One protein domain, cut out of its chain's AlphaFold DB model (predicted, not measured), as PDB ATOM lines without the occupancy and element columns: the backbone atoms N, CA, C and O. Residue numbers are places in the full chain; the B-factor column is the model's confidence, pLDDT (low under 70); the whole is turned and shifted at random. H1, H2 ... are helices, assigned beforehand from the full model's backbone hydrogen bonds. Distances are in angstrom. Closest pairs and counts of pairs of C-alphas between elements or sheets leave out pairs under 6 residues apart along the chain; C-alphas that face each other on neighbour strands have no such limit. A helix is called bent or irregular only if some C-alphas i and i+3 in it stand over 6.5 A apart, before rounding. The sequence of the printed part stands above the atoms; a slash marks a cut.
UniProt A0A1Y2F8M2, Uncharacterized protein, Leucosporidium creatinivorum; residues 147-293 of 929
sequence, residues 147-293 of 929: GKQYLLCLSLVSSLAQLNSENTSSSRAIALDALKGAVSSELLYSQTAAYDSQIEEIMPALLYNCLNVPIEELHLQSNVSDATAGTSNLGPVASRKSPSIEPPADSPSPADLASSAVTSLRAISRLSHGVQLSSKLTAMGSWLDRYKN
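This is residues 147 to 293 of the 929 residues of an uncharacterized protein of Leucosporidium creatinivorum (UniProt A0A1Y2F8M2). Five helices, H1, H2, H4, H6 and H7, form an up-and-down bundle, each running against the one before it, with H7 crossing H4 at a slant. H5 packs on H6 near one end of the bundle, short H3 makes the turn between H2 and H4 at the other end, and a long loop, residues 224 to 253, swings out and back between H5 and H6. The printed part has 147 residues with seven named helices, H1 to H7 in order, and no named strand; the class is all helix. It is compact, with a radius of gyration of the C-alphas of 14.8 A, and spans 39 by 37 by 33 A.

H1, residues 147 to 160, begins at C-alpha 147 (111.067, 181.265, 156.344) and is 19.8 A long. H2, residues 166 to 183, is 26.3 A long, with a kink of 27 degrees near residue 173; it is irregular, C-alphas 167 and 170 being 7.5 A apart. H3 is residues 186 to 190. H4, residues 192 to 208, is 24.5 A long, with a kink of 40 degrees near residue 199. H5 is residues 215 to 223. H6, residues 254 to 271, begins at C-alpha 254 (112.579, 174.698, 124.766) and is 25.8 A long. H7, residues 274 to 293, is 28.5 A long and ends at C-alpha 293 (97.248, 161.468, 137.457); it is irregular, C-alphas 289 and 292 being 8.0 A apart.

H4 is the hub and touches four helices. It touches H1 at a shallow tilt of 12 degrees, the same way, closest at the C-alphas of Ser 158 and Ala 205, 5.0 A. It touches H7 at a steep tilt of 43 degrees, closest at Glu 200 and Ala 283, C-alphas 5.4 A apart. Its residues 203 to 207 touch residues 261 to 265 of H6, opposite ways, the closest C-alphas being Leu 206 and Ala 261, 4.9 A. H3 and H4 touch only at the corner, C-alphas 188 and 195 being 5.7 A apart. H1 and H2 form a hairpin, closest at C-alphas 157 and 175, 5.4 A. H2 touches H6, closest at C-alphas 173 and 257, 6.1 A. H5 touches H6 at a steep tilt of 47 degrees, closest at C-alphas 221 and 259, 5.8 A. H1 and H7 are apart. Every O i to N i+4 pair is within hydrogen-bond range in H1, H3, H5 and H6; the figures are 11 of 14 in H2, 7 of 13 in H4 and 14 of 16 in H7.

The C-alphas farthest apart, Ala 238 and Asn 293, are 45.7 A apart. The printed part has no cut. The link from H5 to H6 is long, 30 residues. Mean pLDDT of the printed part is 86.2; residues 166, 225 to 233 and 235 are under 70.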
ATOM      1  N   GLY A 147     110.963 182.531 157.065       86.94
ATOM      2  CA  GLY A 147     111.067 181.265 156.344       86.94
ATOM      3  C   GLY A 147     109.829 180.957 155.498       86.94
ATOM      4  O   GLY A 147     109.943 180.570 154.336       86.94
ATOM      5  N   LYS A 148     108.635 181.229 156.038       88.50
ATOM      6  CA  LYS A 148     107.367 181.119 155.297       88.50
ATOM      7  C   LYS A 148     107.305 182.093 154.121       88.50
ATOM      8  O   LYS A 148     106.842 181.705 153.052       88.50
ATOM      9  N   GLN A 149     107.795 183.321 154.296       91.69
ATOM     10  CA  GLN A 149     107.865 184.306 153.216       91.69
ATOM     11  C   GLN A 149     108.865 183.889 152.126       91.69
ATOM     12  O   GLN A 149     108.593 184.068 150.938       91.69
ATOM     13  N   TYR A 150     109.994 183.284 152.507       92.31
ATOM     14  CA  TYR A 150     110.946 182.713 151.554       92.31
ATOM     15  C   TYR A 150     110.311 181.578 150.739       92.31
ATOM     16  O   TYR A 150     110.371 181.612 149.511       92.31
ATOM     17  N   LEU A 151     109.634 180.625 151.394       91.75
ATOM     18  CA  LEU A 151     108.920 179.538 150.712       91.75
ATOM     19  C   LEU A 151     107.792 180.054 149.809       91.75
ATOM     20  O   LEU A 151     107.589 179.521 148.723       91.75
ATOM     21  N   LEU A 152     107.091 181.121 150.209       93.31
ATOM     22  CA  LEU A 152     106.110 181.782 149.347       93.31
ATOM     23  C   LEU A 152     106.772 182.321 148.073       93.31
ATOM     24  O   LEU A 152     106.301 182.028 146.977       93.31
ATOM     25  N   CYS A 153     107.881 183.053 148.192       95.25
ATOM     26  CA  CYS A 153     108.615 183.551 147.026       95.25
ATOM     27  C   CYS A 153     109.137 182.404 146.152       95.25
ATOM     28  O   CYS A 153     109.005 182.466 144.933       95.25
ATOM     29  N   LEU A 154     109.653 181.335 146.763       95.12
ATOM     30  CA  LEU A 154     110.101 180.141 146.052       95.12
ATOM     31  C   LEU A 154     108.952 179.495 145.265       95.12
ATOM     32  O   LEU A 154     109.107 179.264 144.073       95.12
ATOM     33  N   SER A 155     107.782 179.288 145.878       95.25
ATOM     34  CA  SER A 155     106.601 178.735 145.191       95.25
ATOM     35  C   SER A 155     106.100 179.625 144.044       95.25
ATOM     36  O   SER A 155     105.671 179.115 143.005       95.25
ATOM     37  N   LEU A 156     106.197 180.957 144.178       94.75
ATOM     38  CA  LEU A 156     105.886 181.901 143.101       94.75
ATOM     39  C   LEU A 156     106.856 181.739 141.925       94.75
ATOM     40  O   LEU A 156     106.404 181.632 140.786       94.75
ATOM     41  N   VAL A 157     108.164 181.665 142.193       95.62
ATOM     42  CA  VAL A 157     109.194 181.412 141.170       95.62
ATOM     43  C   VAL A 157     108.993 180.034 140.525       95.62
ATOM     44  O   VAL A 157     108.977 179.922 139.300       95.62
ATOM     45  N   SER A 158     108.760 178.985 141.312       95.94
ATOM     46  CA  SER A 158     108.492 177.635 140.807       95.94
ATOM     47  C   SER A 158     107.256 177.576 139.916       95.94
ATOM     48  O   SER A 158     107.246 176.877 138.903       95.94
ATOM     49  N   SER A 159     106.210 178.324 140.254       93.19
ATOM     50  CA  SER A 159     105.005 178.424 139.431       93.19
ATOM     51  C   SER A 159     105.247 179.240 138.155       93.19
ATOM     52  O   SER A 159     104.688 178.923 137.105       93.19
ATOM     53  N   LEU A 160     106.117 180.256 138.214       92.56
ATOM     54  CA  LEU A 160     106.570 181.040 137.059       92.56
ATOM     55  C   LEU A 160     107.279 180.158 136.017       92.56
ATOM     56  O   LEU A 160     107.047 180.305 134.818       92.56
ATOM     57  N   ALA A 161     108.085 179.199 136.478       93.75
ATOM     58  CA  ALA A 161     108.795 178.236 135.637       93.75
ATOM     59  C   ALA A 161     107.878 177.195 134.959       93.75
ATOM     60  O   ALA A 161     108.304 176.541 134.008       93.75
ATOM     61  N   GLN A 162     106.631 177.045 135.422       92.62
ATOM     62  CA  GLN A 162     105.672 176.026 134.963       92.62
ATOM     63  C   GLN A 162     104.561 176.580 134.053       92.62
ATOM     64  O   GLN A 162     103.544 175.927 133.816       92.62
ATOM     65  N   LEU A 163     104.714 177.805 133.550       90.25
ATOM     66  CA  LEU A 163     103.705 178.430 132.696       90.25
ATOM     67  C   LEU A 163     103.629 177.753 131.320       90.25
ATOM     68  O   LEU A 163     104.644 177.484 130.687       90.25
ATOM     69  N   ASN A 164     102.408 177.521 130.835       80.06
ATOM     70  CA  ASN A 164     102.150 176.727 129.628       80.06
ATOM     71  C   ASN A 164     101.721 177.565 128.404       80.06
ATOM     72  O   ASN A 164     100.937 177.095 127.587       80.06
ATOM     73  N   SER A 165     102.135 178.833 128.297       76.81
ATOM     74  CA  SER A 165     101.742 179.692 127.162       76.81
ATOM     75  C   SER A 165     102.931 180.090 126.289       76.81
ATOM     76  O   SER A 165     104.029 180.309 126.800       76.81
ATOM     77  N   GLU A 166     102.712 180.230 124.980       64.25
ATOM     78  CA  GLU A 166     103.764 180.560 124.000       64.25
ATOM     79  C   GLU A 166     104.513 181.858 124.348       64.25
ATOM     80  O   GLU A 166     105.726 181.942 124.201       64.25
ATOM     81  N   ASN A 167     103.825 182.833 124.952       71.44
ATOM     82  CA  ASN A 167     104.406 184.116 125.364       71.44
ATOM     83  C   ASN A 167     105.056 184.103 126.764       71.44
ATOM     84  O   ASN A 167     105.326 185.165 127.321       71.44
ATOM     85  N   THR A 168     105.257 182.932 127.382       84.75
ATOM     86  CA  THR A 168     105.825 182.820 128.746       84.75
ATOM     87  C   THR A 168     107.221 182.210 128.809       84.75
ATOM     88  O   THR A 168     107.761 182.083 129.905       84.75
ATOM     89  N   SER A 169     107.840 181.885 127.671       86.69
ATOM     90  CA  SER A 169     109.189 181.299 127.626       86.69
ATOM     91  C   SER A 169     110.242 182.192 128.296       86.69
ATOM     92  O   SER A 169     111.036 181.696 129.090       86.69
ATOM     93  N   SER A 170     110.191 183.515 128.096       89.62
ATOM     94  CA  SER A 170     111.109 184.460 128.759       89.62
ATOM     95  C   SER A 170     110.908 184.513 130.279       89.62
ATOM     96  O   SER A 170     111.880 184.485 131.028       89.62
ATOM     97  N   SER A 171     109.655 184.514 130.753       90.69
ATOM     98  CA  SER A 171     109.349 184.424 132.190       90.69
ATOM     99  C   SER A 171     109.827 183.104 132.803       90.69
ATOM    100  O   SER A 171     110.285 183.089 133.943       90.69
ATOM    101  N   ARG A 172     109.740 181.994 132.058       92.19
ATOM    102  CA  ARG A 172     110.252 180.687 132.496       92.19
ATOM    103  C   ARG A 172     111.771 180.687 132.604       92.19
ATOM    104  O   ARG A 172     112.278 180.208 133.610       92.19
ATOM    105  N   ALA A 173     112.484 181.257 131.631       92.56
ATOM    106  CA  ALA A 173     113.940 181.395 131.696       92.56
ATOM    107  C   ALA A 173     114.375 182.190 132.937       92.56
ATOM    108  O   ALA A 173     115.170 181.700 133.734       92.56
ATOM    109  N   ILE A 174     113.749 183.349 133.175       93.38
ATOM    110  CA  ILE A 174     113.989 184.174 134.371       93.38
ATOM    111  C   ILE A 174     113.734 183.382 135.661       93.38
ATOM    112  O   ILE A 174     114.498 183.481 136.624       93.38
ATOM    113  N   ALA A 175     112.658 182.592 135.693       94.56
ATOM    114  CA  ALA A 175     112.333 181.750 136.836       94.56
ATOM    115  C   ALA A 175     113.412 180.688 137.093       94.56
ATOM    116  O   ALA A 175     113.822 180.502 138.236       94.56
ATOM    117  N   LEU A 176     113.888 180.012 136.045       93.62
ATOM    118  CA  LEU A 176     114.941 179.000 136.142       93.62
ATOM    119  C   LEU A 176     116.262 179.610 136.634       93.62
ATOM    120  O   LEU A 176     116.910 179.037 137.510       93.62
ATOM    121  N   ASP A 177     116.612 180.813 136.176       91.75
ATOM    122  CA  ASP A 177     117.794 181.536 136.659       91.75
ATOM    123  C   ASP A 177     117.670 181.948 138.135       91.75
ATOM    124  O   ASP A 177     118.645 181.892 138.894       91.75
ATOM    125  N   ALA A 178     116.469 182.312 138.592       93.88
ATOM    126  CA  ALA A 178     116.202 182.529 140.012       93.88
ATOM    127  C   ALA A 178     116.315 181.229 140.826       93.88
ATOM    128  O   ALA A 178     116.947 181.230 141.887       93.88
ATOM    129  N   LEU A 179     115.770 180.113 140.326       94.31
ATOM    130  CA  LEU A 179     115.877 178.798 140.972       94.31
ATOM    131  C   LEU A 179     117.327 178.326 141.077       94.31
ATOM    132  O   LEU A 179     117.695 177.755 142.101       94.31
ATOM    133  N   LYS A 180     118.181 178.630 140.095       90.88
ATOM    134  CA  LYS A 180     119.624 178.355 140.167       90.88
ATOM    135  C   LYS A 180     120.276 179.002 141.396       90.88
ATOM    136  O   LYS A 180     121.177 178.415 141.994       90.88
ATOM    137  N   GLY A 181     119.800 180.175 141.820       88.44
ATOM    138  CA  GLY A 181     120.239 180.837 143.054       88.44
ATOM    139  C   GLY A 181     119.844 180.068 144.316       88.44
ATOM    140  O   GLY A 181     120.660 179.915 145.220       88.44
ATOM    141  N   ALA A 182     118.623 179.526 144.360       90.75
ATOM    142  CA  ALA A 182     118.160 178.675 145.460       90.75
ATOM    143  C   ALA A 182     118.892 177.322 145.494       90.75
ATOM    144  O   ALA A 182     119.317 176.880 146.557       90.75
ATOM    145  N   VAL A 183     119.101 176.700 144.330       91.62
ATOM    146  CA  VAL A 183     119.810 175.419 144.184       91.62
ATOM    147  C   VAL A 183     121.293 175.536 144.529       91.62
ATOM    148  O   VAL A 183     121.856 174.618 145.103       91.62
ATOM    149  N   SER A 184     121.945 176.653 144.209       86.88
ATOM    150  CA  SER A 184     123.360 176.875 144.551       86.88
ATOM    151  C   SER A 184     123.576 177.447 145.957       86.88
ATOM    152  O   SER A 184     124.718 177.704 146.344       86.88
ATOM    153  N   SER A 185     122.501 177.653 146.722       86.69
ATOM    154  CA  SER A 185     122.565 178.208 148.069       86.69
ATOM    155  C   SER A 185     122.919 177.148 149.108       86.69
ATOM    156  O   SER A 185     122.362 176.052 149.129       86.69
ATOM    157  N   GLU A 186     123.771 177.528 150.060       84.19
ATOM    158  CA  GLU A 186     124.006 176.750 151.279       84.19
ATOM    159  C   GLU A 186     122.706 176.511 152.069       84.19
ATOM    160  O   GLU A 186     122.558 175.474 152.714       84.19
ATOM    161  N   LEU A 187     121.739 177.437 151.999       85.56
ATOM    162  CA  LEU A 187     120.468 177.337 152.718       85.56
ATOM    163  C   LEU A 187     119.738 176.025 152.409       85.56
ATOM    164  O   LEU A 187     119.239 175.387 153.335       85.56
ATOM    165  N   LEU A 188     119.715 175.611 151.139       88.19
ATOM    166  CA  LEU A 188     119.051 174.381 150.717       88.19
ATOM    167  C   LEU A 188     119.652 173.163 151.430       88.19
ATOM    168  O   LEU A 188     118.917 172.349 151.978       88.19
ATOM    169  N   TYR A 189     120.982 173.071 151.490       86.75
ATOM    170  CA  TYR A 189     121.689 171.885 151.987       86.75
ATOM    171  C   TYR A 189     121.978 171.896 153.492       86.75
ATOM    172  O   TYR A 189     122.327 170.856 154.048       86.75
ATOM    173  N   SER A 190     121.832 173.046 154.149       81.12
ATOM    174  CA  SER A 190     122.241 173.259 155.543       81.12
ATOM    175  C   SER A 190     121.417 172.511 156.599       81.12
ATOM    176  O   SER A 190     121.954 172.147 157.644       81.12
ATOM    177  N   GLN A 191     120.121 172.287 156.361       76.06
ATOM    178  CA  GLN A 191     119.213 171.646 157.317       76.06
ATOM    179  C   GLN A 191     118.311 170.634 156.611       76.06
ATOM    180  O   GLN A 191     117.462 171.008 155.805       76.06
ATOM    181  N   THR A 192     118.425 169.354 156.969       72.69
ATOM    182  CA  THR A 192     117.623 168.276 156.363       72.69
ATOM    183  C   THR A 192     116.116 168.497 156.531       72.69
ATOM    184  O   THR A 192     115.377 168.348 155.570       72.69
ATOM    185  N   ALA A 193     115.653 168.967 157.696       71.31
ATOM    186  CA  ALA A 193     114.227 169.237 157.929       71.31
ATOM    187  C   ALA A 193     113.650 170.351 157.028       71.31
ATOM    188  O   ALA A 193     112.453 170.387 156.760       71.31
ATOM    189  N   ALA A 194     114.501 171.274 156.573       78.44
ATOM    190  CA  ALA A 194     114.133 172.386 155.702       78.44
ATOM    191  C   ALA A 194     114.284 172.051 154.206       78.44
ATOM    192  O   ALA A 194     113.792 172.787 153.346       78.44
ATOM    193  N   TYR A 195     114.988 170.963 153.895       89.00
ATOM    194  CA  TYR A 195     115.276 170.534 152.534       89.00
ATOM    195  C   TYR A 195     114.007 170.047 151.829       89.00
ATOM    196  O   TYR A 195     113.717 170.501 150.723       89.00
ATOM    197  N   ASP A 196     113.203 169.213 152.496       90.19
ATOM    198  CA  ASP A 196     111.997 168.602 151.918       90.19
ATOM    199  C   ASP A 196     111.014 169.658 151.402       90.19
ATOM    200  O   ASP A 196     110.623 169.635 150.238       90.19
ATOM    201  N   SER A 197     110.696 170.662 152.228       89.31
ATOM    202  CA  SER A 197     109.758 171.733 151.853       89.31
ATOM    203  C   SER A 197     110.242 172.592 150.683       89.31
ATOM    204  O   SER A 197     109.425 173.106 149.927       89.31
ATOM    205  N   GLN A 198     111.555 172.786 150.529       92.69
ATOM    206  CA  GLN A 198     112.101 173.541 149.397       92.69
ATOM    207  C   GLN A 198     112.119 172.692 148.125       92.69
ATOM    208  O   GLN A 198     111.757 173.168 147.051       92.69
ATOM    209  N   ILE A 199     112.517 171.428 148.235       94.50
ATOM    210  CA  ILE A 199     112.604 170.521 147.093       94.50
ATOM    211  C   ILE A 199     111.228 170.148 146.542       94.50
ATOM    212  O   ILE A 199     111.094 170.035 145.324       94.50
ATOM    213  N   GLU A 200     110.201 170.038 147.385       92.94
ATOM    214  CA  GLU A 200     108.815 169.857 146.934       92.94
ATOM    215  C   GLU A 200     108.332 170.992 146.015       92.94
ATOM    216  O   GLU A 200     107.526 170.740 145.119       92.94
ATOM    217  N   GLU A 201     108.854 172.210 146.189       93.38
ATOM    218  CA  GLU A 201     108.554 173.363 145.331       93.38
ATOM    219  C   GLU A 201     109.485 173.434 144.107       93.38
ATOM    220  O   GLU A 201     109.047 173.787 143.012       93.38
ATOM    221  N   ILE A 202     110.774 173.102 144.254       95.81
ATOM    222  CA  ILE A 202     111.775 173.203 143.174       95.81
ATOM    223  C   ILE A 202     111.612 172.078 142.143       95.81
ATOM    224  O   ILE A 202     111.675 172.327 140.939       95.81
ATOM    225  N   MET A 203     111.401 170.836 142.591       95.31
ATOM    226  CA  MET A 203     111.419 169.654 141.723       95.31
ATOM    227  C   MET A 203     110.377 169.716 140.589       95.31
ATOM    228  O   MET A 203     110.765 169.530 139.434       95.31
ATOM    229  N   PRO A 204     109.095 170.054 140.851       94.94
ATOM    230  CA  PRO A 204     108.088 170.209 139.797       94.94
ATOM    231  C   PRO A 204     108.486 171.222 138.724       94.94
ATOM    232  O   PRO A 204     108.275 170.991 137.534       94.94
ATOM    233  N   ALA A 205     109.077 172.342 139.148       95.38
ATOM    234  CA  ALA A 205     109.469 173.426 138.262       95.38
ATOM    235  C   ALA A 205     110.572 172.998 137.293       95.38
ATOM    236  O   ALA A 205     110.483 173.280 136.100       95.38
ATOM    237  N   LEU A 206     111.582 172.278 137.782       95.94
ATOM    238  CA  LEU A 206     112.672 171.798 136.937       95.94
ATOM    239  C   LEU A 206     112.201 170.693 135.981       95.94
ATOM    240  O   LEU A 206     112.450 170.774 134.779       95.94
ATOM    241  N   LEU A 207     111.456 169.702 136.482       95.19
ATOM    242  CA  LEU A 207     110.997 168.573 135.666       95.19
ATOM    243  C   LEU A 207     110.022 168.999 134.567       95.19
ATOM    244  O   LEU A 207     110.110 168.501 133.446       95.19
ATOM    245  N   TYR A 208     109.141 169.967 134.837       94.56
ATOM    246  CA  TYR A 208     108.206 170.489 133.835       94.56
ATOM    247  C   TYR A 208     108.913 171.025 132.583       94.56
ATOM    248  O   TYR A 208     108.423 170.852 131.468       94.56
ATOM    249  N   ASN A 209     110.083 171.645 132.756       93.44
ATOM    250  CA  ASN A 209     110.864 172.205 131.654       93.44
ATOM    251  C   ASN A 209     111.592 171.135 130.819       93.44
ATOM    252  O   ASN A 209     112.101 171.471 129.757       93.44
ATOM    253  N   CYS A 210     111.579 169.867 131.242       93.25
ATOM    254  CA  CYS A 210     112.184 168.749 130.512       93.25
ATOM    255  C   CYS A 210     111.167 167.948 129.666       93.25
ATOM    256  O   CYS A 210     111.568 167.193 128.792       93.25
ATOM    257  N   LEU A 211     109.853 168.105 129.892       89.44
ATOM    258  CA  LEU A 211     108.822 167.195 129.354       89.44
ATOM    259  C   LEU A 211     108.624 167.219 127.830       89.44
ATOM    260  O   LEU A 211     108.138 166.244 127.269       89.44
ATOM    261  N   ASN A 212     108.926 168.338 127.167       83.00
ATOM    262  CA  ASN A 212     108.646 168.532 125.735       83.00
ATOM    263  C   ASN A 212     109.925 168.567 124.884       83.00
ATOM    264  O   ASN A 212     109.908 169.096 123.774       83.00
ATOM    265  N   VAL A 213     111.038 168.070 125.424       89.81
ATOM    266  CA  VAL A 213     112.335 168.050 124.745       89.81
ATOM    267  C   VAL A 213     112.663 166.610 124.343       89.81
ATOM    268  O   VAL A 213     112.437 165.706 125.150       89.81
ATOM    269  N   PRO A 214     113.155 166.369 123.112       90.69
ATOM    270  CA  PRO A 214     113.577 165.038 122.689       90.69
ATOM    271  C   PRO A 214     114.598 164.425 123.648       90.69
ATOM    272  O   PRO A 214     115.476 165.117 124.165       90.69
ATOM    273  N   ILE A 215     114.510 163.113 123.857       90.44
ATOM    274  CA  ILE A 215     115.354 162.406 124.826       90.44
ATOM    275  C   ILE A 215     116.850 162.505 124.487       90.44
ATOM    276  O   ILE A 215     117.676 162.674 125.380       90.44
ATOM    277  N   GLU A 216     117.198 162.491 123.199       89.06
ATOM    278  CA  GLU A 216     118.576 162.633 122.705       89.06
ATOM    279  C   GLU A 216     119.202 163.967 123.133       89.06
ATOM    280  O   GLU A 216     120.345 164.012 123.589       89.06
ATOM    281  N   GLU A 217     118.421 165.044 123.070       88.44
ATOM    282  CA  GLU A 217     118.840 166.377 123.496       88.44
ATOM    283  C   GLU A 217     119.027 166.425 125.021       88.44
ATOM    284  O   GLU A 217     120.014 166.966 125.519       88.44
ATOM    285  N   LEU A 218     118.144 165.773 125.785       89.31
ATOM    286  CA  LEU A 218     118.303 165.642 127.237       89.31
ATOM    287  C   LEU A 218     119.550 164.824 127.622       89.31
ATOM    288  O   LEU A 218     120.183 165.103 128.646       89.31
ATOM    289  N   HIS A 219     119.923 163.813 126.836       86.69
ATOM    290  CA  HIS A 219     121.182 163.085 127.019       86.69
ATOM    291  C   HIS A 219     122.392 163.965 126.708       86.69
ATOM    292  O   HIS A 219     123.338 163.993 127.499       86.69
ATOM    293  N   LEU A 220     122.352 164.724 125.610       85.56
ATOM    294  CA  LEU A 220     123.418 165.652 125.238       85.56
ATOM    295  C   LEU A 220     123.655 166.686 126.344       85.56
ATOM    296  O   LEU A 220     124.788 166.869 126.789       85.56
ATOM    297  N   GLN A 221     122.581 167.285 126.859       83.94
ATOM    298  CA  GLN A 221     122.625 168.274 127.938       83.94
ATOM    299  C   GLN A 221     123.150 167.693 129.255       83.94
ATOM    300  O   GLN A 221     123.884 168.366 129.978       83.94
ATOM    301  N   SER A 222     122.839 166.430 129.558       81.56
ATOM    302  CA  SER A 222     123.390 165.720 130.720       81.56
ATOM    303  C   SER A 222     124.894 165.437 130.610       81.56
ATOM    304  O   SER A 222     125.545 165.257 131.641       81.56
ATOM    305  N   ASN A 223     125.451 165.399 129.397       75.38
ATOM    306  CA  ASN A 223     126.866 165.103 129.145       75.38
ATOM    307  C   ASN A 223     127.753 166.357 129.077       75.38
ATOM    308  O   ASN A 223     128.981 166.241 129.094       75.38
ATOM    309  N   VAL A 224     127.162 167.556 129.014       73.94
ATOM    310  CA  VAL A 224     127.920 168.813 129.021       73.94
ATOM    311  C   VAL A 224     128.706 168.926 130.329       73.94
ATOM    312  O   VAL A 224     128.149 168.827 131.422       73.94
ATOM    313  N   SER A 225     130.025 169.123 130.209       55.94
ATOM    314  CA  SER A 225     130.939 169.179 131.351       55.94
ATOM    315  C   SER A 225     130.513 170.228 132.381       55.94
ATOM    316  O   SER A 225     130.347 171.407 132.076       55.94
ATOM    317  N   ASP A 226     130.449 169.786 133.635       55.91
ATOM    318  CA  ASP A 226     130.030 170.507 134.841       55.91
ATOM    319  C   ASP A 226     130.823 171.801 135.166       55.91
ATOM    320  O   ASP A 226     130.525 172.464 136.163       55.91
ATOM    321  N   ALA A 227     131.822 172.186 134.362       45.12
ATOM    322  CA  ALA A 227     132.617 173.406 134.550       45.12
ATOM    323  C   ALA A 227     131.761 174.690 134.519       45.12
ATOM    324  O   ALA A 227     132.114 175.691 135.142       45.12
ATOM    325  N   THR A 228     130.605 174.655 133.850       42.62
ATOM    326  CA  THR A 228     129.601 175.736 133.813       42.62
ATOM    327  C   THR A 228     128.553 175.638 134.932       42.62
ATOM    328  O   THR A 228     127.870 176.625 135.233       42.62
ATOM    329  N   ALA A 229     128.448 174.493 135.615       48.31
ATOM    330  CA  ALA A 229     127.592 174.278 136.781       48.31
ATOM    331  C   ALA A 229     128.281 174.817 138.047       48.31
ATOM    332  O   ALA A 229     128.610 174.065 138.969       48.31
ATOM    333  N   GLY A 230     128.552 176.125 138.057       49.81
ATOM    334  CA  GLY A 230     129.284 176.816 139.114       49.81
ATOM    335  C   GLY A 230     128.743 176.500 140.510       49.81
ATOM    336  O   GLY A 230     127.670 176.948 140.897       49.81
ATOM    337  N   THR A 231     129.544 175.788 141.301       52.88
ATOM    338  CA  THR A 231     129.431 175.658 142.766       52.88
ATOM    339  C   THR A 231     129.867 176.939 143.489       52.88
ATOM    340  O   THR A 231     130.113 176.931 144.695       52.88
ATOM    341  N   SER A 232     129.963 178.058 142.762       55.97
ATOM    342  CA  SER A 232     130.607 179.314 143.162       55.97
ATOM    343  C   SER A 232     130.022 179.965 144.418       55.97
ATOM    344  O   SER A 232     130.628 180.888 144.955       55.97
ATOM    345  N   ASN A 233     128.876 179.481 144.909       66.38
ATOM    346  CA  ASN A 233     128.149 180.064 146.031       66.38
ATOM    347  C   ASN A 233     128.126 179.203 147.310       66.38
ATOM    348  O   ASN A 233     127.526 179.624 148.295       66.38
ATOM    349  N   LEU A 234     128.829 178.064 147.353       70.25
ATOM    350  CA  LEU A 234     128.956 177.230 148.566       70.25
ATOM    351  C   LEU A 234     130.182 177.571 149.430       70.25
ATOM    352  O   LEU A 234     130.312 177.084 150.549       70.25
ATOM    353  N   GLY A 235     131.062 178.450 148.942       69.69
ATOM    354  CA  GLY A 235     132.193 178.976 149.707       69.69
ATOM    355  C   GLY A 235     131.793 180.027 150.756       69.69
ATOM    356  O   GLY A 235     130.604 180.320 150.943       69.69
ATOM    357  N   PRO A 236     132.780 180.658 151.426       76.00
ATOM    358  CA  PRO A 236     132.532 181.746 152.369       76.00
ATOM    359  C   PRO A 236     131.645 182.826 151.749       76.00
ATOM    360  O   PRO A 236     131.867 183.210 150.597       76.00
ATOM    361  N   VAL A 237     130.698 183.375 152.521       79.06
ATOM    362  CA  VAL A 237     129.761 184.438 152.082       79.06
ATOM    363  C   VAL A 237     130.494 185.599 151.388       79.06
ATOM    364  O   VAL A 237     129.970 186.209 150.458       79.06
ATOM    365  N   ALA A 238     131.749 185.848 151.789       74.81
ATOM    366  CA  ALA A 238     132.637 186.846 151.208       74.81
ATOM    367  C   ALA A 238     132.920 186.670 149.700       74.81
ATOM    368  O   ALA A 238     133.071 187.659 148.982       74.81
ATOM    369  N   SER A 239     132.982 185.421 149.240       77.25
ATOM    370  CA  SER A 239     133.381 185.019 147.885       77.25
ATOM    371  C   SER A 239     132.210 184.794 146.923       77.25
ATOM    372  O   SER A 239     132.422 184.698 145.714       77.25
ATOM    373  N   ARG A 240     130.981 184.736 147.449       82.81
ATOM    374  CA  ARG A 240     129.772 184.436 146.674       82.81
ATOM    375  C   ARG A 240     129.414 185.589 145.749       82.81
ATOM    376  O   ARG A 240     129.566 186.758 146.114       82.81
ATOM    377  N   LYS A 241     128.891 185.259 144.570       80.12
ATOM    378  CA  LYS A 241     128.473 186.237 143.563       80.12
ATOM    379  C   LYS A 241     127.034 185.963 143.153       80.12
ATOM    380  O   LYS A 241     126.671 184.830 142.854       80.12
ATOM    381  N   SER A 242     126.239 187.028 143.098       82.69
ATOM    382  CA  SER A 242     124.885 186.989 142.553       82.69
ATOM    383  C   SER A 242     124.872 187.730 141.214       82.69
ATOM    384  O   SER A 242     125.070 188.947 141.207       82.69
ATOM    385  N   PRO A 243     124.654 187.036 140.084       81.56
ATOM    386  CA  PRO A 243     124.467 187.685 138.795       81.56
ATOM    387  C   PRO A 243     123.183 188.527 138.775       81.56
ATOM    388  O   PRO A 243     122.257 188.319 139.565       81.56
ATOM    389  N   SER A 244     123.135 189.506 137.871       84.06
ATOM    390  CA  SER A 244     121.879 190.149 137.489       84.06
ATOM    391  C   SER A 244     121.205 189.316 136.415       84.06
ATOM    392  O   SER A 244     121.836 188.996 135.417       84.06
ATOM    393  N   ILE A 245     119.947 188.955 136.647       87.94
ATOM    394  CA  ILE A 245     119.104 188.276 135.671       87.94
ATOM    395  C   ILE A 245     118.535 189.361 134.768       87.94
ATOM    396  O   ILE A 245     117.851 190.276 135.237       87.94
ATOM    397  N   GLU A 246     118.852 189.270 133.485       85.81
ATOM    398  CA  GLU A 246     118.327 190.157 132.458       85.81
ATOM    399  C   GLU A 246     117.250 189.429 131.648       85.81
ATOM    400  O   GLU A 246     117.286 188.202 131.531       85.81
ATOM    401  N   PRO A 247     116.261 190.157 131.104       83.69
ATOM    402  CA  PRO A 247     115.331 189.581 130.145       83.69
ATOM    403  C   PRO A 247     116.107 188.991 128.956       83.69
ATOM    404  O   PRO A 247     116.985 189.677 128.426       83.69
ATOM    405  N   PRO A 248     115.785 187.767 128.505       81.50
ATOM    406  CA  PRO A 248     116.379 187.205 127.298       81.50
ATOM    407  C   PRO A 248     116.177 188.145 126.102       81.50
ATOM    408  O   PRO A 248     115.067 188.642 125.902       81.50
ATOM    409  N   ALA A 249     117.241 188.385 125.326       75.88
ATOM    410  CA  ALA A 249     117.175 189.217 124.120       75.88
ATOM    411  C   ALA A 249     116.253 188.592 123.059       75.88
ATOM    412  O   ALA A 249     115.435 189.292 122.465       75.88
ATOM    413  N   ASP A 250     116.335 187.267 122.915       79.00
ATOM    414  CA  ASP A 250     115.478 186.453 122.059       79.00
ATOM    415  C   ASP A 250     114.576 185.536 122.893       79.00
ATOM    416  O   ASP A 250     114.861 185.226 124.054       79.00
ATOM    417  N   SER A 251     113.467 185.082 122.303       82.88
ATOM    418  CA  SER A 251     112.595 184.103 122.960       82.88
ATOM    419  C   SER A 251     113.350 182.779 123.137       82.88
ATOM    420  O   SER A 251     113.737 182.182 122.134       82.88
ATOM    421  N   PRO A 252     113.558 182.303 124.380       86.62
ATOM    422  CA  PRO A 252     114.390 181.133 124.631       86.62
ATOM    423  C   PRO A 252     113.731 179.875 124.067       86.62
ATOM    424  O   PRO A 252     112.512 179.689 124.198       86.62
ATOM    425  N   SER A 253     114.537 179.007 123.456       89.00
ATOM    426  CA  SER A 253     114.044 177.746 122.914       89.00
ATOM    427  C   SER A 253     113.695 176.764 124.045       89.00
ATOM    428  O   SER A 253     114.221 176.871 125.159       89.00
ATOM    429  N   PRO A 254     112.830 175.763 123.797       87.38
ATOM    430  CA  PRO A 254     112.579 174.698 124.766       87.38
ATOM    431  C   PRO A 254     113.854 173.955 125.195       87.38
ATOM    432  O   PRO A 254     113.946 173.544 126.349       87.38
ATOM    433  N   ALA A 255     114.839 173.827 124.298       88.44
ATOM    434  CA  ALA A 255     116.125 173.200 124.589       88.44
ATOM    435  C   ALA A 255     116.961 174.040 125.569       88.44
ATOM    436  O   ALA A 255     117.507 173.484 126.520       88.44
ATOM    437  N   ASP A 256     116.984 175.370 125.419       88.19
ATOM    438  CA  ASP A 256     117.690 176.272 126.347       88.19
ATOM    439  C   ASP A 256     117.090 176.204 127.760       88.19
ATOM    440  O   ASP A 256     117.808 176.144 128.765       88.19
ATOM    441  N   LEU A 257     115.755 176.162 127.840       91.44
ATOM    442  CA  LEU A 257     115.031 176.009 129.103       91.44
ATOM    443  C   LEU A 257     115.337 174.658 129.763       91.44
ATOM    444  O   LEU A 257     115.591 174.610 130.969       91.44
ATOM    445  N   ALA A 258     115.343 173.570 128.987       92.06
ATOM    446  CA  ALA A 258     115.707 172.248 129.486       92.06
ATOM    447  C   ALA A 258     117.164 172.200 129.954       92.06
ATOM    448  O   ALA A 258     117.417 171.716 131.051       92.06
ATOM    449  N   SER A 259     118.101 172.805 129.223       90.88
ATOM    450  CA  SER A 259     119.520 172.840 129.594       90.88
ATOM    451  C   SER A 259     119.737 173.513 130.957       90.88
ATOM    452  O   SER A 259     120.429 172.980 131.837       90.88
ATOM    453  N   SER A 260     119.059 174.642 131.199       90.06
ATOM    454  CA  SER A 260     119.082 175.330 132.499       90.06
ATOM    455  C   SER A 260     118.461 174.480 133.622       90.06
ATOM    456  O   SER A 260     119.010 174.383 134.730       90.06
ATOM    457  N   ALA A 261     117.355 173.784 133.332       93.44
ATOM    458  CA  ALA A 261     116.698 172.891 134.284       93.44
ATOM    459  C   ALA A 261     117.546 171.649 134.622       93.44
ATOM    460  O   ALA A 261     117.732 171.341 135.801       93.44
ATOM    461  N   VAL A 262     118.116 170.976 133.617       92.56
ATOM    462  CA  VAL A 262     118.995 169.802 133.755       92.56
ATOM    463  C   VAL A 262     120.241 170.160 134.555       92.56
ATOM    464  O   VAL A 262     120.593 169.445 135.494       92.56
ATOM    465  N   THR A 263     120.858 171.311 134.277       90.38
ATOM    466  CA  THR A 263     121.999 171.815 135.059       90.38
ATOM    467  C   THR A 263     121.646 171.940 136.544       90.38
ATOM    468  O   THR A 263     122.414 171.525 137.414       90.38
ATOM    469  N   SER A 264     120.456 172.462 136.849       91.81
ATOM    470  CA  SER A 264     119.971 172.604 138.225       91.81
ATOM    471  C   SER A 264     119.640 171.250 138.873       91.81
ATOM    472  O   SER A 264     120.014 171.015 140.022       91.81
ATOM    473  N   LEU A 265     119.020 170.314 138.146       93.44
ATOM    474  CA  LEU A 265     118.741 168.948 138.622       93.44
ATOM    475  C   LEU A 265     120.026 168.180 138.959       93.44
ATOM    476  O   LEU A 265     120.106 167.495 139.989       93.44
ATOM    477  N   ARG A 266     121.050 168.314 138.113       90.94
ATOM    478  CA  ARG A 266     122.377 167.730 138.335       90.94
ATOM    479  C   ARG A 266     123.061 168.361 139.540       90.94
ATOM    480  O   ARG A 266     123.559 167.632 140.394       90.94
ATOM    481  N   ALA A 267     123.008 169.688 139.670       89.25
ATOM    482  CA  ALA A 267     123.553 170.394 140.827       89.25
ATOM    483  C   ALA A 267     122.917 169.918 142.144       89.25
ATOM    484  O   ALA A 267     123.652 169.623 143.084       89.25
ATOM    485  N   ILE A 268     121.588 169.741 142.193       92.62
ATOM    486  CA  ILE A 268     120.909 169.169 143.369       92.62
ATOM    487  C   ILE A 268     121.470 167.782 143.693       92.62
ATOM    488  O   ILE A 268     121.828 167.522 144.836       92.62
ATOM    489  N   SER A 269     121.605 166.909 142.694       92.44
ATOM    490  CA  SER A 269     122.111 165.541 142.894       92.44
ATOM    491  C   SER A 269     123.547 165.518 143.424       92.44
ATOM    492  O   SER A 269     123.864 164.783 144.352       92.44
ATOM    493  N   ARG A 270     124.415 166.363 142.869       88.69
ATOM    494  CA  ARG A 270     125.839 166.421 143.214       88.69
ATOM    495  C   ARG A 270     126.085 166.953 144.627       88.69
ATOM    496  O   ARG A 270     126.995 166.505 145.327       88.69
ATOM    497  N   LEU A 271     125.303 167.947 145.035       88.50
ATOM    498  CA  LEU A 271     125.502 168.662 146.295       88.50
ATOM    499  C   LEU A 271     124.805 167.982 147.478       88.50
ATOM    500  O   LEU A 271     125.297 168.067 148.603       88.50
ATOM    501  N   SER A 272     123.723 167.246 147.231       90.44
ATOM    502  CA  SER A 272     123.000 166.517 148.271       90.44
ATOM    503  C   SER A 272     123.808 165.352 148.859       90.44
ATOM    504  O   SER A 272     124.686 164.768 148.219       90.44
ATOM    505  N   HIS A 273     123.529 165.021 150.120       87.94
ATOM    506  CA  HIS A 273     123.991 163.790 150.777       87.94
ATOM    507  C   HIS A 273     122.879 162.726 150.776       87.94
ATOM    508  O   HIS A 273     121.763 163.017 150.357       87.94
ATOM    509  N   GLY A 274     123.164 161.508 151.254       88.12
ATOM    510  CA  GLY A 274     122.252 160.354 151.161       88.12
ATOM    511  C   GLY A 274     120.782 160.648 151.501       88.12
ATOM    512  O   GLY A 274     119.921 160.467 150.649       88.12
ATOM    513  N   VAL A 275     120.494 161.190 152.690       89.69
ATOM    514  CA  VAL A 275     119.108 161.483 153.117       89.69
ATOM    515  C   VAL A 275     118.434 162.518 152.207       89.69
ATOM    516  O   VAL A 275     117.291 162.343 151.798       89.69
ATOM    517  N   GLN A 276     119.159 163.571 151.824       92.56
ATOM    518  CA  GLN A 276     118.667 164.594 150.895       92.56
ATOM    519  C   GLN A 276     118.419 164.041 149.483       92.56
ATOM    520  O   GLN A 276     117.511 164.495 148.786       92.56
ATOM    521  N   LEU A 277     119.213 163.069 149.033       93.56
ATOM    522  CA  LEU A 277     118.983 162.394 147.757       93.56
ATOM    523  C   LEU A 277     117.701 161.562 147.798       93.56
ATOM    524  O   LEU A 277     116.893 161.679 146.881       93.56
ATOM    525  N   SER A 278     117.456 160.816 148.876       92.81
ATOM    526  CA  SER A 278     116.190 160.099 149.066       92.81
ATOM    527  C   SER A 278     114.998 161.061 149.082       92.81
ATOM    528  O   SER A 278     114.057 160.867 148.319       92.81
ATOM    529  N   SER A 279     115.065 162.165 149.837       93.06
ATOM    530  CA  SER A 279     114.019 163.202 149.829       93.06
ATOM    531  C   SER A 279     113.775 163.800 148.441       93.06
ATOM    532  O   SER A 279     112.631 164.023 148.041       93.06
ATOM    533  N   LYS A 280     114.844 164.031 147.667       94.75
ATOM    534  CA  LYS A 280     114.761 164.503 146.276       94.75
ATOM    535  C   LYS A 280     113.995 163.519 145.394       94.75
ATOM    536  O   LYS A 280     113.124 163.944 144.636       94.75
ATOM    537  N   LEU A 281     114.314 162.232 145.486       95.38
ATOM    538  CA  LEU A 281     113.650 161.186 144.708       95.38
ATOM    539  C   LEU A 281     112.190 161.015 145.139       95.38
ATOM    540  O   LEU A 281     111.314 160.929 144.287       95.38
ATOM    541  N   THR A 282     111.893 161.090 146.437       94.69
ATOM    542  CA  THR A 282     110.515 161.065 146.949       94.69
ATOM    543  C   THR A 282     109.690 162.245 146.432       94.69
ATOM    544  O   THR A 282     108.547 162.057 146.007       94.69
ATOM    545  N   ALA A 283     110.255 163.456 146.395       94.81
ATOM    546  CA  ALA A 283     109.586 164.622 145.816       94.81
ATOM    547  C   ALA A 283     109.352 164.463 144.302       94.81
ATOM    548  O   ALA A 283     108.282 164.818 143.803       94.81
ATOM    549  N   MET A 284     110.323 163.886 143.587       95.75
ATOM    550  CA  MET A 284     110.213 163.529 142.170       95.75
ATOM    551  C   MET A 284     109.094 162.506 141.935       95.75
ATOM    552  O   MET A 284     108.172 162.795 141.175       95.75
ATOM    553  N   GLY A 285     109.111 161.359 142.621       94.12
ATOM    554  CA  GLY A 285     108.083 160.317 142.514       94.12
ATOM    555  C   GLY A 285     106.689 160.841 142.859       94.12
ATOM    556  O   GLY A 285     105.742 160.656 142.097       94.12
ATOM    557  N   SER A 286     106.583 161.628 143.933       93.94
ATOM    558  CA  SER A 286     105.332 162.288 144.326       93.94
ATOM    559  C   SER A 286     104.802 163.246 143.259       93.94
ATOM    560  O   SER A 286     103.590 163.398 143.104       93.94
ATOM    561  N   TRP A 287     105.683 163.941 142.536       94.38
ATOM    562  CA  TRP A 287     105.272 164.794 141.425       94.38
ATOM    563  C   TRP A 287     104.836 163.971 140.211       94.38
ATOM    564  O   TRP A 287     103.782 164.278 139.655       94.38
ATOM    565  N   LEU A 288     105.569 162.911 139.853       94.06
ATOM    566  CA  LEU A 288     105.205 161.993 138.766       94.06
ATOM    567  C   LEU A 288     103.816 161.379 138.992       94.06
ATOM    568  O   LEU A 288     102.983 161.404 138.088       94.06
ATOM    569  N   ASP A 289     103.524 160.937 140.219       92.69
ATOM    570  CA  ASP A 289     102.219 160.388 140.603       92.69
ATOM    571  C   ASP A 289     101.082 161.420 140.486       92.69
ATOM    572  O   ASP A 289      99.959 161.092 140.096       92.69
ATOM    573  N   ARG A 290     101.348 162.693 140.806       92.88
ATOM    574  CA  ARG A 290     100.341 163.769 140.744       92.88
ATOM    575  C   ARG A 290     100.149 164.331 139.340       92.88
ATOM    576  O   ARG A 290      99.038 164.742 138.995       92.88
ATOM    577  N   TYR A 291     101.208 164.406 138.539       90.94
ATOM    578  CA  TYR A 291     101.171 165.071 137.244       90.94
ATOM    579  C   TYR A 291     100.245 164.319 136.285       90.94
ATOM    580  O   TYR A 291     100.501 163.175 135.911       90.94
ATOM    581  N   LYS A 292      99.140 164.974 135.896       88.19
ATOM    582  CA  LYS A 292      98.081 164.391 135.052       88.19
ATOM    583  C   LYS A 292      97.675 162.974 135.513       88.19
ATOM    584  O   LYS A 292      97.458 162.102 134.678       88.19
ATOM    585  N   ASN A 293      97.583 162.756 136.831       89.31
ATOM    586  CA  ASN A 293      97.248 161.468 137.457       89.31
ATOM    587  C   ASN A 293      98.183 160.309 137.042       89.31
ATOM    588  O   ASN A 293      97.708 159.237 136.673       89.31
TER     589      ASN A 293